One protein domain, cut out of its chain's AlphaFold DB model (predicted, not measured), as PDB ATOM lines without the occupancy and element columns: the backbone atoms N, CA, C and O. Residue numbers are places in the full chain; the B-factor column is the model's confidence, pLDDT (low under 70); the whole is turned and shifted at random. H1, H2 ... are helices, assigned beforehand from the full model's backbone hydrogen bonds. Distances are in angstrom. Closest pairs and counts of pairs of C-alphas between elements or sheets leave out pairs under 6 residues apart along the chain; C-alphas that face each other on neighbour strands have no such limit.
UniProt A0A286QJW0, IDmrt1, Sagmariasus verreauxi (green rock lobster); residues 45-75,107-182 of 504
ATOM      1  N   LEU A  45      41.952  84.921  13.926       92.06
ATOM      2  CA  LEU A  45      41.517  86.002  14.826       92.06
ATOM      3  C   LEU A  45      40.306  85.635  15.704       92.06
ATOM      4  O   LEU A  45      40.301  85.866  16.913       92.06
ATOM      5  N   LEU A  46      39.283  84.996  15.131       93.25
ATOM      6  CA  LEU A  46      38.080  84.628  15.881       93.25
ATOM      7  C   LEU A  46      38.341  83.506  16.908       93.25
ATOM      8  O   LEU A  46      37.726  83.487  17.980       93.25
ATOM      9  N   CYS A  47      39.286  82.603  16.632       94.25
ATOM     10  CA  CYS A  47      39.751  81.588  17.579       94.25
ATOM     11  C   CYS A  47      40.724  82.167  18.622       94.25
ATOM     12  O   CYS A  47      40.582  81.822  19.798       94.25
ATOM     13  N   GLN A  48      41.601  83.113  18.261       93.94
ATOM     14  CA  GLN A  48      42.411  83.891  19.217       93.94
ATOM     15  C   GLN A  48      41.521  84.624  20.238       93.94
ATOM     16  O   GLN A  48      41.608  84.370  21.442       93.94
ATOM     17  N   LEU A  49      40.561  85.428  19.762       94.00
ATOM     18  CA  LEU A  49      39.563  86.115  20.593       94.00
ATOM     19  C   LEU A  49      38.711  85.139  21.430       94.00
ATOM     20  O   LEU A  49      38.240  85.486  22.516       94.00
ATOM     21  N   THR A  50      38.505  83.905  20.957       94.56
ATOM     22  CA  THR A  50      37.819  82.853  21.730       94.56
ATOM     23  C   THR A  50      38.708  82.296  22.853       94.56
ATOM     24  O   THR A  50      38.199  82.069  23.955       94.56
ATOM     25  N   ARG A  51      40.022  82.120  22.632       93.44
ATOM     26  CA  ARG A  51      40.987  81.727  23.681       93.44
ATOM     27  C   ARG A  51      41.108  82.806  24.757       93.44
ATOM     28  O   ARG A  51      40.938  82.488  25.935       93.44
ATOM     29  N   LEU A  52      41.289  84.069  24.362       92.31
ATOM     30  CA  LEU A  52      41.327  85.213  25.284       92.31
ATOM     31  C   LEU A  52      40.060  85.314  26.139       92.31
ATOM     32  O   LEU A  52      40.149  85.391  27.364       92.31
ATOM     33  N   SER A  53      38.877  85.222  25.518       92.19
ATOM     34  CA  SER A  53      37.599  85.255  26.244       92.19
ATOM     35  C   SER A  53      37.528  84.167  27.322       92.19
ATOM     36  O   SER A  53      37.145  84.440  28.460       92.19
ATOM     37  N   ARG A  54      37.960  82.939  26.999       92.44
ATOM     38  CA  ARG A  54      38.020  81.821  27.955       92.44
ATOM     39  C   ARG A  54      39.044  82.056  29.068       92.44
ATOM     40  O   ARG A  54      38.794  81.643  30.198       92.44
ATOM     41  N   LEU A  55      40.172  82.708  28.786       91.38
ATOM     42  CA  LEU A  55      41.191  83.008  29.793       91.38
ATOM     43  C   LEU A  55      40.704  84.073  30.781       91.38
ATOM     44  O   LEU A  55      40.676  83.791  31.980       91.38
ATOM     45  N   ILE A  56      40.215  85.220  30.292       90.94
ATOM     46  CA  ILE A  56      39.631  86.267  31.149       90.94
ATOM     47  C   ILE A  56      38.468  85.702  31.973       90.94
ATOM     48  O   ILE A  56      38.384  85.976  33.166       90.94
ATOM     49  N   MET A  57      37.629  84.830  31.399       90.94
ATOM     50  CA  MET A  57      36.583  84.127  32.152       90.94
ATOM     51  C   MET A  57      37.127  83.241  33.284       90.94
ATOM     52  O   MET A  57      36.564  83.267  34.377       90.94
ATOM     53  N   ARG A  58      38.207  82.476  33.066       91.38
ATOM     54  CA  ARG A  58      38.830  81.648  34.121       91.38
ATOM     55  C   ARG A  58      39.434  82.507  35.232       91.38
ATOM     56  O   ARG A  58      39.235  82.204  36.404       91.38
ATOM     57  N   HIS A  59      40.135  83.582  34.881       89.06
ATOM     58  CA  HIS A  59      40.736  84.488  35.862       89.06
ATOM     59  C   HIS A  59      39.654  85.275  36.640       89.06
ATOM     60  O   HIS A  59      39.689  85.298  37.869       89.06
ATOM     61  N   GLN A  60      38.604  85.773  35.970       89.38
ATOM     62  CA  GLN A  60      37.421  86.361  36.622       89.38
ATOM     63  C   GLN A  60      36.748  85.377  37.597       89.38
ATOM     64  O   GLN A  60      36.385  85.766  38.704       89.38
ATOM     65  N   GLN A  61      36.611  84.100  37.217       91.06
ATOM     66  CA  GLN A  61      36.057  83.055  38.089       91.06
ATOM     67  C   GLN A  61      36.941  82.742  39.305       91.06
ATOM     68  O   GLN A  61      36.396  82.396  40.351       91.06
ATOM     69  N   ARG A  62      38.271  82.868  39.198       90.94
ATOM     70  CA  ARG A  62      39.181  82.740  40.348       90.94
ATOM     71  C   ARG A  62      39.017  83.900  41.317       90.94
ATOM     72  O   ARG A  62      38.747  83.645  42.484       90.94
ATOM     73  N   LEU A  63      39.086  85.148  40.841       89.25
ATOM     74  CA  LEU A  63      38.879  86.314  41.711       89.25
ATOM     75  C   LEU A  63      37.503  86.275  42.393       89.25
ATOM     76  O   LEU A  63      37.406  86.570  43.576       89.25
ATOM     77  N   TRP A  64      36.452  85.823  41.697       87.69
ATOM     78  CA  TRP A  64      35.127  85.610  42.302       87.69
ATOM     79  C   TRP A  64      35.102  84.580  43.437       87.69
ATOM     80  O   TRP A  64      34.291  84.725  44.347       87.69
ATOM     81  N   ARG A  65      35.954  83.549  43.396       91.38
ATOM     82  CA  ARG A  65      36.102  82.594  44.504       91.38
ATOM     83  C   ARG A  65      36.879  83.243  45.640       91.38
ATOM     84  O   ARG A  65      36.302  83.446  46.696       91.38
ATOM     85  N   HIS A  66      38.097  83.723  45.383       89.88
ATOM     86  CA  HIS A  66      38.933  84.357  46.410       89.88
ATOM     87  C   HIS A  66      38.231  85.515  47.143       89.88
ATOM     88  O   HIS A  66      38.333  85.589  48.361       89.88
ATOM     89  N   LEU A  67      37.463  86.368  46.453       88.06
ATOM     90  CA  LEU A  67      36.684  87.443  47.088       88.06
ATOM     91  C   LEU A  67      35.499  86.921  47.920       88.06
ATOM     92  O   LEU A  67      35.171  87.504  48.950       88.06
ATOM     93  N   LYS A  68      34.860  85.821  47.504       88.69
ATOM     94  CA  LYS A  68      33.798  85.160  48.279       88.69
ATOM     95  C   LYS A  68      34.363  84.442  49.509       88.69
ATOM     96  O   LYS A  68      33.735  84.453  50.562       88.69
ATOM     97  N   ASP A  69      35.533  83.831  49.370       89.44
ATOM     98  CA  ASP A  69      36.202  83.050  50.412       89.44
ATOM     99  C   ASP A  69      37.029  83.948  51.362       89.44
ATOM    100  O   ASP A  69      37.356  83.544  52.476       89.44
ATOM    101  N   ALA A  70      37.334  85.190  50.960       88.94
ATOM    102  CA  ALA A  70      37.700  86.290  51.854       88.94
ATOM    103  C   ALA A  70      36.483  86.734  52.668       88.94
ATOM    104  O   ALA A  70      36.478  86.506  53.871       88.94
ATOM    105  N   ARG A  71      35.401  87.178  52.004       87.94
ATOM    106  CA  ARG A  71      34.154  87.580  52.675       87.94
ATOM    107  C   ARG A  71      33.669  86.551  53.699       87.94
ATOM    108  O   ARG A  71      33.347  86.925  54.808       87.94
ATOM    109  N   ARG A  72      33.695  85.256  53.378       87.88
ATOM    110  CA  ARG A  72      33.311  84.181  54.315       87.88
ATOM    111  C   ARG A  72      34.187  84.055  55.564       87.88
ATOM    112  O   ARG A  72      33.721  83.486  56.543       87.88
ATOM    113  N   ARG A  73      35.440  84.511  55.519       87.25
ATOM    114  CA  ARG A  73      36.324  84.602  56.690       87.25
ATOM    115  C   ARG A  73      36.087  85.903  57.444       87.25
ATOM    116  O   ARG A  73      36.044  85.859  58.663       87.25
ATOM    117  N   ASP A  74      35.845  87.004  56.736       88.56
ATOM    118  CA  ASP A  74      35.465  88.289  57.336       88.56
ATOM    119  C   ASP A  74      34.139  88.145  58.117       88.56
ATOM    120  O   ASP A  74      34.077  88.464  59.300       88.56
ATOM    121  N   ASP A  75      33.112  87.557  57.489       86.31
ATOM    122  CA  ASP A  75      31.798  87.252  58.073       86.31
ATOM    123  C   ASP A  75      31.915  86.298  59.292       86.31
ATOM    124  O   ASP A  75      31.096  86.365  60.204       86.31
ATOM    125  N   CYS A 107      22.874  94.403  35.962       92.94
ATOM    126  CA  CYS A 107      24.103  95.120  35.620       92.94
ATOM    127  C   CYS A 107      25.332  94.364  36.150       92.94
ATOM    128  O   CYS A 107      25.436  94.097  37.345       92.94
ATOM    129  N   ASP A 108      26.280  94.036  35.265       91.75
ATOM    130  CA  ASP A 108      27.482  93.298  35.666       91.75
ATOM    131  C   ASP A 108      28.382  94.094  36.620       91.75
ATOM    132  O   ASP A 108      28.994  93.481  37.483       91.75
ATOM    133  N   MET A 109      28.455  95.428  36.472       93.44
ATOM    134  CA  MET A 109      29.316  96.276  37.313       93.44
ATOM    135  C   MET A 109      28.801  96.260  38.751       93.44
ATOM    136  O   MET A 109      29.508  95.854  39.660       93.44
ATOM    137  N   CYS A 110      27.525  96.582  38.950       92.56
ATOM    138  CA  CYS A 110      26.922  96.643  40.279       92.56
ATOM    139  C   CYS A 110      26.964  95.279  40.976       92.56
ATOM    140  O   CYS A 110      27.312  95.208  42.150       92.56
ATOM    141  N   ARG A 111      26.736  94.183  40.232       91.75
ATOM    142  CA  ARG A 111      26.867  92.811  40.751       91.75
ATOM    143  C   ARG A 111      28.283  92.504  41.255       91.75
ATOM    144  O   ARG A 111      28.414  91.741  42.204       91.75
ATOM    145  N   ASN A 112      29.326  93.084  40.656       91.25
ATOM    146  CA  ASN A 112      30.704  92.938  41.138       91.25
ATOM    147  C   ASN A 112      30.927  93.619  42.505       91.25
ATOM    148  O   ASN A 112      31.800  93.189  43.247       91.25
ATOM    149  N   HIS A 113      30.113  94.625  42.843       91.00
ATOM    150  CA  HIS A 113      30.089  95.319  44.137       91.00
ATOM    151  C   HIS A 113      28.930  94.848  45.048       91.00
ATOM    152  O   HIS A 113      28.594  95.519  46.015       91.00
ATOM    153  N   GLY A 114      28.282  93.716  44.737       88.56
ATOM    154  CA  GLY A 114      27.156  93.147  45.499       88.56
ATOM    155  C   GLY A 114      25.757  93.665  45.120       88.56
ATOM    156  O   GLY A 114      24.767  92.961  45.311       88.56
ATOM    157  N   PHE A 115      25.645  94.843  44.503       89.75
ATOM    158  CA  PHE A 115      24.365  95.496  44.209       89.75
ATOM    159  C   PHE A 115      23.672  94.956  42.947       89.75
ATOM    160  O   PHE A 115      24.189  95.029  41.831       89.75
ATOM    161  N   MET A 116      22.432  94.479  43.075       89.12
ATOM    162  CA  MET A 116      21.661  93.937  41.947       89.12
ATOM    163  C   MET A 116      20.668  94.955  41.362       89.12
ATOM    164  O   MET A 116      19.485  94.925  41.675       89.12
ATOM    165  N   LYS A 117      21.143  95.823  40.459       88.75
ATOM    166  CA  LYS A 117      20.305  96.738  39.651       88.75
ATOM    167  C   LYS A 117      20.060  96.187  38.236       88.75
ATOM    168  O   LYS A 117      20.897  95.458  37.695       88.75
ATOM    169  N   GLU A 118      18.938  96.542  37.612       91.00
ATOM    170  CA  GLU A 118      18.609  96.132  36.236       91.00
ATOM    171  C   GLU A 118      19.370  96.925  35.170       91.00
ATOM    172  O   GLU A 118      19.424  98.148  35.202       91.00
ATOM    173  N   LYS A 119      19.900  96.242  34.155       86.94
ATOM    174  CA  LYS A 119      20.782  96.833  33.137       86.94
ATOM    175  C   LYS A 119      20.085  97.773  32.143       86.94
ATOM    176  O   LYS A 119      20.787  98.540  31.494       86.94
ATOM    177  N   ARG A 120      18.754  97.700  31.980       83.88
ATOM    178  CA  ARG A 120      18.015  98.461  30.949       83.88
ATOM    179  C   ARG A 120      18.058  99.973  31.202       83.88
ATOM    180  O   ARG A 120      18.604 100.690  30.375       83.88
ATOM    181  N   ALA A 121      17.544 100.435  32.343       82.69
ATOM    182  CA  ALA A 121      17.566 101.855  32.711       82.69
ATOM    183  C   ALA A 121      18.920 102.296  33.307       82.69
ATOM    184  O   ALA A 121      19.364 103.424  33.123       82.69
ATOM    185  N   HIS A 122      19.628 101.390  33.985       89.56
ATOM    186  CA  HIS A 122      20.809 101.713  34.791       89.56
ATOM    187  C   HIS A 122      22.127 101.824  33.994       89.56
ATOM    188  O   HIS A 122      23.195 101.640  34.570       89.56
ATOM    189  N   LYS A 123      22.105 102.068  32.673       85.94
ATOM    190  CA  LYS A 123      23.356 102.213  31.897       85.94
ATOM    191  C   LYS A 123      24.121 103.471  32.315       85.94
ATOM    192  O   LYS A 123      25.287 103.366  32.665       85.94
ATOM    193  N   ASN A 124      23.459 104.627  32.240       86.88
ATOM    194  CA  ASN A 124      24.093 105.936  32.415       86.88
ATOM    195  C   ASN A 124      24.133 106.367  33.896       86.88
ATOM    196  O   ASN A 124      25.020 107.101  34.297       86.88
ATOM    197  N   ALA A 125      23.204 105.869  34.720       88.38
ATOM    198  CA  ALA A 125      23.134 106.128  36.161       88.38
ATOM    199  C   ALA A 125      23.862 105.048  36.993       88.38
ATOM    200  O   ALA A 125      23.384 104.645  38.054       88.38
ATOM    201  N   CYS A 126      24.965 104.493  36.477       92.69
ATOM    202  CA  CYS A 126      25.699 103.405  37.123       92.69
ATOM    203  C   CYS A 126      26.855 103.957  37.979       92.69
ATOM    204  O   CYS A 126      27.862 104.369  37.402       92.69
ATOM    205  N   PRO A 127      26.804 103.888  39.327       92.62
ATOM    206  CA  PRO A 127      27.877 104.406  40.191       92.62
ATOM    207  C   PRO A 127      29.202 103.632  40.053       92.62
ATOM    208  O   PRO A 127      30.229 104.046  40.572       92.62
ATOM    209  N   TYR A 128      29.188 102.507  39.330       93.75
ATOM    210  CA  TYR A 128      30.355 101.675  39.037       93.75
ATOM    211  C   TYR A 128      30.673 101.612  37.533       93.75
ATOM    212  O   TYR A 128      31.328 100.665  37.096       93.75
ATOM    213  N   GLN A 129      30.200 102.573  36.724       92.25
ATOM    214  CA  GLN A 129      30.506 102.638  35.284       92.25
ATOM    215  C   GLN A 129      32.023 102.655  35.038       92.25
ATOM    216  O   GLN A 129      32.542 101.877  34.225       92.25
ATOM    217  N   ASP A 130      32.714 103.498  35.806       92.56
ATOM    218  CA  ASP A 130      34.134 103.812  35.647       92.56
ATOM    219  C   ASP A 130      35.015 103.321  36.796       92.56
ATOM    220  O   ASP A 130      36.175 103.700  36.923       92.56
ATOM    221  N   CYS A 131      34.490 102.381  37.587       94.75
ATOM    222  CA  CYS A 131      35.249 101.733  38.646       94.75
ATOM    223  C   CYS A 131      36.447 100.942  38.087       94.75
ATOM    224  O   CYS A 131      36.291  99.992  37.312       94.75
ATOM    225  N   SER A 132      37.640 101.304  38.557       93.94
ATOM    226  CA  SER A 132      38.935 100.727  38.186       93.94
ATOM    227  C   SER A 132      39.281  99.413  38.898       93.94
ATOM    228  O   SER A 132      40.325  98.830  38.610       93.94
ATOM    229  N   CYS A 133      38.434  98.905  39.809       92.50
ATOM    230  CA  CYS A 133      38.751  97.683  40.554       92.50
ATOM    231  C   CYS A 133      38.982  96.482  39.616       92.50
ATOM    232  O   CYS A 133      38.322  96.350  38.579       92.50
ATOM    233  N   ALA A 134      39.887  95.571  39.997       89.94
ATOM    234  CA  ALA A 134      40.350  94.467  39.146       89.94
ATOM    235  C   ALA A 134      39.201  93.676  38.487       89.94
ATOM    236  O   ALA A 134      39.240  93.342  37.302       89.94
ATOM    237  N   LEU A 135      38.122  93.433  39.234       89.50
ATOM    238  CA  LEU A 135      36.956  92.702  38.753       89.50
ATOM    239  C   LEU A 135      36.107  93.489  37.727       89.50
ATOM    240  O   LEU A 135      35.612  92.908  36.750       89.50
ATOM    241  N   CYS A 136      35.955  94.804  37.893       93.12
ATOM    242  CA  CYS A 136      35.308  95.657  36.894       93.12
ATOM    243  C   CYS A 136      36.194  95.821  35.649       93.12
ATOM    244  O   CYS A 136      35.681  95.655  34.539       93.12
ATOM    245  N   GLY A 137      37.515  95.956  35.813       92.62
ATOM    246  CA  GLY A 137      38.496  95.927  34.719       92.62
ATOM    247  C   GLY A 137      38.408  94.659  33.858       92.62
ATOM    248  O   GLY A 137      38.238  94.742  32.640       92.62
ATOM    249  N   LEU A 138      38.398  93.468  34.467       91.00
ATOM    250  CA  LEU A 138      38.199  92.198  33.745       91.00
ATOM    251  C   LEU A 138      36.848  92.128  33.025       91.00
ATOM    252  O   LEU A 138      36.741  91.573  31.930       91.00
ATOM    253  N   THR A 139      35.801  92.695  33.628       92.69
ATOM    254  CA  THR A 139      34.465  92.715  33.022       92.69
ATOM    255  C   THR A 139      34.390  93.699  31.846       92.69
ATOM    256  O   THR A 139      33.659  93.431  30.890       92.69
ATOM    257  N   ARG A 140      35.175  94.788  31.871       93.69
ATOM    258  CA  ARG A 140      35.405  95.704  30.741       93.69
ATOM    259  C   ARG A 140      36.121  94.955  29.605       93.69
ATOM    260  O   ARG A 140      35.475  94.689  28.594       93.69
ATOM    261  N   LYS A 141      37.318  94.398  29.850       93.00
ATOM    262  CA  LYS A 141      38.070  93.574  28.871       93.00
ATOM    263  C   LYS A 141      37.230  92.436  28.264       93.00
ATOM    264  O   LYS A 141      37.265  92.189  27.062       93.00
ATOM    265  N   ARG A 142      36.385  91.765  29.059       92.50
ATOM    266  CA  ARG A 142      35.440  90.748  28.557       92.50
ATOM    267  C   ARG A 142      34.403  91.319  27.580       92.50
ATOM    268  O   ARG A 142      34.099  90.661  26.582       92.50
ATOM    269  N   ARG A 143      33.822  92.490  27.870       93.06
ATOM    270  CA  ARG A 143      32.878  93.175  26.965       93.06
ATOM    271  C   ARG A 143      33.578  93.577  25.671       93.06
ATOM    272  O   ARG A 143      32.992  93.419  24.607       93.06
ATOM    273  N   ASP A 144      34.830  94.000  25.754       93.31
ATOM    274  CA  ASP A 144      35.620  94.440  24.605       93.31
ATOM    275  C   ASP A 144      35.986  93.270  23.687       93.31
ATOM    276  O   ASP A 144      35.686  93.323  22.496       93.31
ATOM    277  N   ILE A 145      36.431  92.131  24.234       92.31
ATOM    278  CA  ILE A 145      36.547  90.881  23.458       92.31
ATOM    279  C   ILE A 145      35.213  90.516  22.784       92.31
ATOM    280  O   ILE A 145      35.212  90.054  21.644       92.31
ATOM    281  N   MET A 146      34.064  90.730  23.439       93.31
ATOM    282  CA  MET A 146      32.757  90.517  22.802       93.31
ATOM    283  C   MET A 146      32.462  91.536  21.686       93.31
ATOM    284  O   MET A 146      31.879  91.132  20.679       93.31
ATOM    285  N   ARG A 147      32.901  92.802  21.803       93.12
ATOM    286  CA  ARG A 147      32.832  93.805  20.720       93.12
ATOM    287  C   ARG A 147      33.653  93.349  19.509       93.12
ATOM    288  O   ARG A 147      33.085  93.211  18.426       93.12
ATOM    289  N   HIS A 148      34.932  93.009  19.697       92.19
ATOM    290  CA  HIS A 148      35.796  92.520  18.614       92.19
ATOM    291  C   HIS A 148      35.274  91.204  18.011       92.19
ATOM    292  O   HIS A 148      35.152  91.101  16.794       92.19
ATOM    293  N   GLN A 149      34.844  90.227  18.823       91.88
ATOM    294  CA  GLN A 149      34.221  88.993  18.316       91.88
ATOM    295  C   GLN A 149      32.933  89.240  17.522       91.88
ATOM    296  O   GLN A 149      32.637  88.475  16.604       91.88
ATOM    297  N   GLN A 150      32.120  90.236  17.894       92.31
ATOM    298  CA  GLN A 150      30.909  90.561  17.143       92.31
ATOM    299  C   GLN A 150      31.250  91.283  15.838       92.31
ATOM    300  O   GLN A 150      30.617  90.988  14.827       92.31
ATOM    301  N   ARG A 151      32.251  92.172  15.842       90.94
ATOM    302  CA  ARG A 151      32.743  92.848  14.637       90.94
ATOM    303  C   ARG A 151      33.289  91.826  13.632       90.94
ATOM    304  O   ARG A 151      32.753  91.725  12.539       90.94
ATOM    305  N   VAL A 152      34.223  90.972  14.059       89.44
ATOM    306  CA  VAL A 152      34.862  89.908  13.249       89.44
ATOM    307  C   VAL A 152      33.866  88.873  12.690       89.44
ATOM    308  O   VAL A 152      34.175  88.195  11.715       89.44
ATOM    309  N   ARG A 153      32.666  88.738  13.276       89.12
ATOM    310  CA  ARG A 153      31.595  87.846  12.782       89.12
ATOM    311  C   ARG A 153      30.612  88.499  11.803       89.12
ATOM    312  O   ARG A 153      29.784  87.780  11.250       89.12
ATOM    313  N   ARG A 154      30.639  89.820  11.607       86.94
ATOM    314  CA  ARG A 154      29.834  90.490  10.568       86.94
ATOM    315  C   ARG A 154      30.579  90.361   9.239       86.94
ATOM    316  O   ARG A 154      31.788  90.523   9.210       86.94
ATOM    317  N   SER A 155      29.885  90.095   8.138       57.66
ATOM    318  CA  SER A 155      30.493  89.820   6.821       57.66
ATOM    319  C   SER A 155      31.106  91.042   6.110       57.66
ATOM    320  O   SER A 155      31.533  90.928   4.969       57.66
ATOM    321  N   GLN A 156      31.158  92.203   6.771       73.75
ATOM    322  CA  GLN A 156      31.559  93.501   6.213       73.75
ATOM    323  C   GLN A 156      32.627  94.174   7.096       73.75
ATOM    324  O   GLN A 156      32.486  95.324   7.507       73.75
ATOM    325  N   VAL A 157      33.673  93.430   7.470       74.81
ATOM    326  CA  VAL A 157      34.802  93.968   8.251       74.81
ATOM    327  C   VAL A 157      35.837  94.550   7.291       74.81
ATOM    328  O   VAL A 157      36.374  93.809   6.467       74.81
ATOM    329  N   THR A 158      36.145  95.843   7.406       84.56
ATOM    330  CA  THR A 158      37.281  96.453   6.685       84.56
ATOM    331  C   THR A 158      38.611  95.865   7.177       84.56
ATOM    332  O   THR A 158      38.651  95.238   8.240       84.56
ATOM    333  N   SER A 159      39.706  96.061   6.432       84.56
ATOM    334  CA  SER A 159      41.068  95.691   6.865       84.56
ATOM    335  C   SER A 159      41.376  96.274   8.245       84.56
ATOM    336  O   SER A 159      41.421  95.525   9.217       84.56
ATOM    337  N   GLN A 160      41.375  97.606   8.349       86.25
ATOM    338  CA  GLN A 160      41.537  98.376   9.590       86.25
ATOM    339  C   GLN A 160      40.747  97.789  10.774       86.25
ATOM    340  O   GLN A 160      41.279  97.596  11.861       86.25
ATOM    341  N   GLN A 161      39.479  97.430  10.560       86.44
ATOM    342  CA  GLN A 161      38.614  96.881  11.604       86.44
ATOM    343  C   GLN A 161      38.995  95.469  12.090       86.44
ATOM    344  O   GLN A 161      38.580  95.083  13.196       86.44
ATOM    345  N   ARG A 162      39.718  94.693  11.269       86.00
ATOM    346  CA  ARG A 162      40.354  93.410  11.624       86.00
ATOM    347  C   ARG A 162      41.694  93.652  12.311       86.00
ATOM    348  O   ARG A 162      41.986  92.958  13.280       86.00
ATOM    349  N   ASP A 163      42.446  94.640  11.846       88.19
ATOM    350  CA  ASP A 163      43.783  94.975  12.340       88.19
ATOM    351  C   ASP A 163      43.695  95.533  13.773       88.19
ATOM    352  O   ASP A 163      44.270  94.942  14.685       88.19
ATOM    353  N   GLU A 164      42.772  96.475  14.032       91.19
ATOM    354  CA  GLU A 164      42.353  96.907  15.384       91.19
ATOM    355  C   GLU A 164      42.037  95.728  16.331       91.19
ATOM    356  O   GLU A 164      42.192  95.815  17.551       91.19
ATOM    357  N   ALA A 165      41.500  94.631  15.788       89.25
ATOM    358  CA  ALA A 165      41.133  93.453  16.562       89.25
ATOM    359  C   ALA A 165      42.307  92.478  16.760       89.25
ATOM    360  O   ALA A 165      42.281  91.742  17.746       89.25
ATOM    361  N   TYR A 166      43.322  92.482  15.891       89.88
ATOM    362  CA  TYR A 166      44.603  91.812  16.133       89.88
ATOM    363  C   TYR A 166      45.440  92.576  17.163       89.88
ATOM    364  O   TYR A 166      45.919  91.955  18.114       89.88
ATOM    365  N   ASP A 167      45.534  93.902  17.054       91.38
ATOM    366  CA  ASP A 167      46.253  94.749  18.015       91.38
ATOM    367  C   ASP A 167      45.692  94.577  19.427       91.38
ATOM    368  O   ASP A 167      46.433  94.319  20.378       91.38
ATOM    369  N   TYR A 168      44.362  94.594  19.560       92.81
ATOM    370  CA  TYR A 168      43.691  94.317  20.827       92.81
ATOM    371  C   TYR A 168      44.014  92.912  21.380       92.81
ATOM    372  O   TYR A 168      44.158  92.740  22.595       92.81
ATOM    373  N   VAL A 169      44.156  91.890  20.521       91.06
ATOM    374  CA  VAL A 169      44.601  90.552  20.955       91.06
ATOM    375  C   VAL A 169      46.048  90.605  21.451       91.06
ATOM    376  O   VAL A 169      46.325  90.101  22.540       91.06
ATOM    377  N   MET A 170      46.964  91.223  20.707       91.12
ATOM    378  CA  MET A 170      48.377  91.323  21.093       91.12
ATOM    379  C   MET A 170      48.545  92.080  22.416       91.12
ATOM    380  O   MET A 170      49.110  91.533  23.364       91.12
ATOM    381  N   GLN A 171      47.945  93.265  22.542       92.00
ATOM    382  CA  GLN A 171      47.961  94.062  23.771       92.00
ATOM    383  C   GLN A 171      47.402  93.273  24.964       92.00
ATOM    384  O   GLN A 171      48.093  93.098  25.969       92.00
ATOM    385  N   THR A 172      46.192  92.709  24.853       89.62
ATOM    386  CA  THR A 172      45.588  91.983  25.986       89.62
ATOM    387  C   THR A 172      46.267  90.652  26.305       89.62
ATOM    388  O   THR A 172      46.236  90.233  27.462       89.62
ATOM    389  N   THR A 173      46.920  89.984  25.348       88.44
ATOM    390  CA  THR A 173      47.769  88.819  25.667       88.44
ATOM    391  C   THR A 173      49.032  89.226  26.428       88.44
ATOM    392  O   THR A 173      49.383  88.545  27.391       88.44
ATOM    393  N   ALA A 174      49.667  90.347  26.074       89.06
ATOM    394  CA  ALA A 174      50.838  90.863  26.781       89.06
ATOM    395  C   ALA A 174      50.501  91.319  28.214       89.06
ATOM    396  O   ALA A 174      51.200  90.942  29.155       89.06
ATOM    397  N   GLU A 175      49.399  92.051  28.413       87.81
ATOM    398  CA  GLU A 175      48.905  92.416  29.753       87.81
ATOM    399  C   GLU A 175      48.648  91.183  30.635       87.81
ATOM    400  O   GLU A 175      49.071  91.137  31.788       87.81
ATOM    401  N   LEU A 176      47.965  90.168  30.088       83.38
ATOM    402  CA  LEU A 176      47.664  88.922  30.800       83.38
ATOM    403  C   LEU A 176      48.925  88.120  31.144       83.38
ATOM    404  O   LEU A 176      48.888  87.369  32.112       83.38
ATOM    405  N   ALA A 177      50.011  88.265  30.379       83.44
ATOM    406  CA  ALA A 177      51.301  87.670  30.713       83.44
ATOM    407  C   ALA A 177      51.994  88.430  31.861       83.44
ATOM    408  O   ALA A 177      52.418  87.790  32.826       83.44
ATOM    409  N   LYS A 178      52.037  89.772  31.818       82.12
ATOM    410  CA  LYS A 178      52.617  90.611  32.894       82.12
ATOM    411  C   LYS A 178      51.990  90.310  34.258       82.12
ATOM    412  O   LYS A 178      52.703  89.896  35.168       82.12
ATOM    413  N   MET A 179      50.651  90.297  34.313       71.81
ATOM    414  CA  MET A 179      49.826  89.929  35.483       71.81
ATOM    415  C   MET A 179      50.059  88.502  36.037       71.81
ATOM    416  O   MET A 179      49.360  88.074  36.956       71.81
ATOM    417  N   THR A 180      50.966  87.722  35.443       68.56
ATOM    418  CA  THR A 180      51.295  86.344  35.852       68.56
ATOM    419  C   THR A 180      52.785  86.126  36.098       68.56
ATOM    420  O   THR A 180      53.138  85.148  36.751       68.56
ATOM    421  N   MET A 181      53.642  87.041  35.634       59.16
ATOM    422  CA  MET A 181      55.062  87.099  35.995       59.16
ATOM    423  C   MET A 181      55.251  87.878  37.302       59.16
ATOM    424  O   MET A 181      55.958  87.407  38.181       59.16
ATOM    425  N   GLU A 182      54.497  88.965  37.496       52.00
ATOM    426  CA  GLU A 182      54.414  89.741  38.753       52.00
ATOM    427  C   GLU A 182      53.810  88.943  39.936       52.00
ATOM    428  O   GLU A 182      53.729  89.438  41.054       52.00
TER     429      GLU A 182
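Overview. This is residues 45 to 75 and 107 to 182 of the 504 residues of the protein "IDmrt1" of Sagmariasus verreauxi (green rock lobster) (UniProt A0A286QJW0). The long helix H1 makes the longest axis, and the helical hairpin of H3 and H4 packs on its first part to form a splayed three-helix bundle, up and down, with H4 spreading away toward its last residues. H2 packs on the first part of H3, and a wide loop, residues 113 to 133, leads from H2 back to H3; residues 68 to 75 of H1 stick out. The printed part has 107 residues with four named helices, H1 to H4 in chain order, and no named strand: class all helix. It is only just loose, close to compact, with a radius of gyration of the C-alphas of 15.9 A, and flat, spanning 52 by 40 by 18 A.

Along the chain. H1, residues 45 to 75, is 44.3 A long and begins at C-alpha 45 (41.517, 86.002, 14.826). H4, residues 159 to 181, is 33.4 A long and ends at C-alpha 181 (55.062, 87.099, 35.995). H3, residues 134 to 152, measures 26.9 A, and H2, residues 108 to 112, 6.4 A.

Arrangement. H1 and H3 touch at a shallow tilt of 20 degrees, opposite ways; their closest C-alphas, of Leu 46 and Gln 149, are 6.3 A apart. H1, with residues 45 to 52 alone, touches H4; the closest C-alphas, of Leu 45 and Tyr 166, are 6.7 A apart. These two run the same way at a steep tilt of 38 degrees, only just past shallow. In the hairpin of H3 and H4, residues 148 to 152 of H3 alone touch H4, opposite ways at a shallow tilt of 28 degrees, the C-alphas of His 148 and Ala 165 being closest at 5.8 A. H2 touches H3, closest at the C-alphas of Met 109 and Cys 136, 6.0 A; H2 is apart from H1 and H4. In H2 and H3 every O i to N i+4 pair is within hydrogen-bond range; in H1 26 of 27 are, in H4 17 of 19.

Size, cuts and confidence. The C-alphas farthest apart, of Asp 75 and Ser 159, are 52.7 A from each other. Residues 76 to 106 are not printed, and C-alphas 75 and 107 are 25.0 A apart across this cut. The link from H2 to H3 is long. Residues 155 and 180 to 182 have pLDDT under 70.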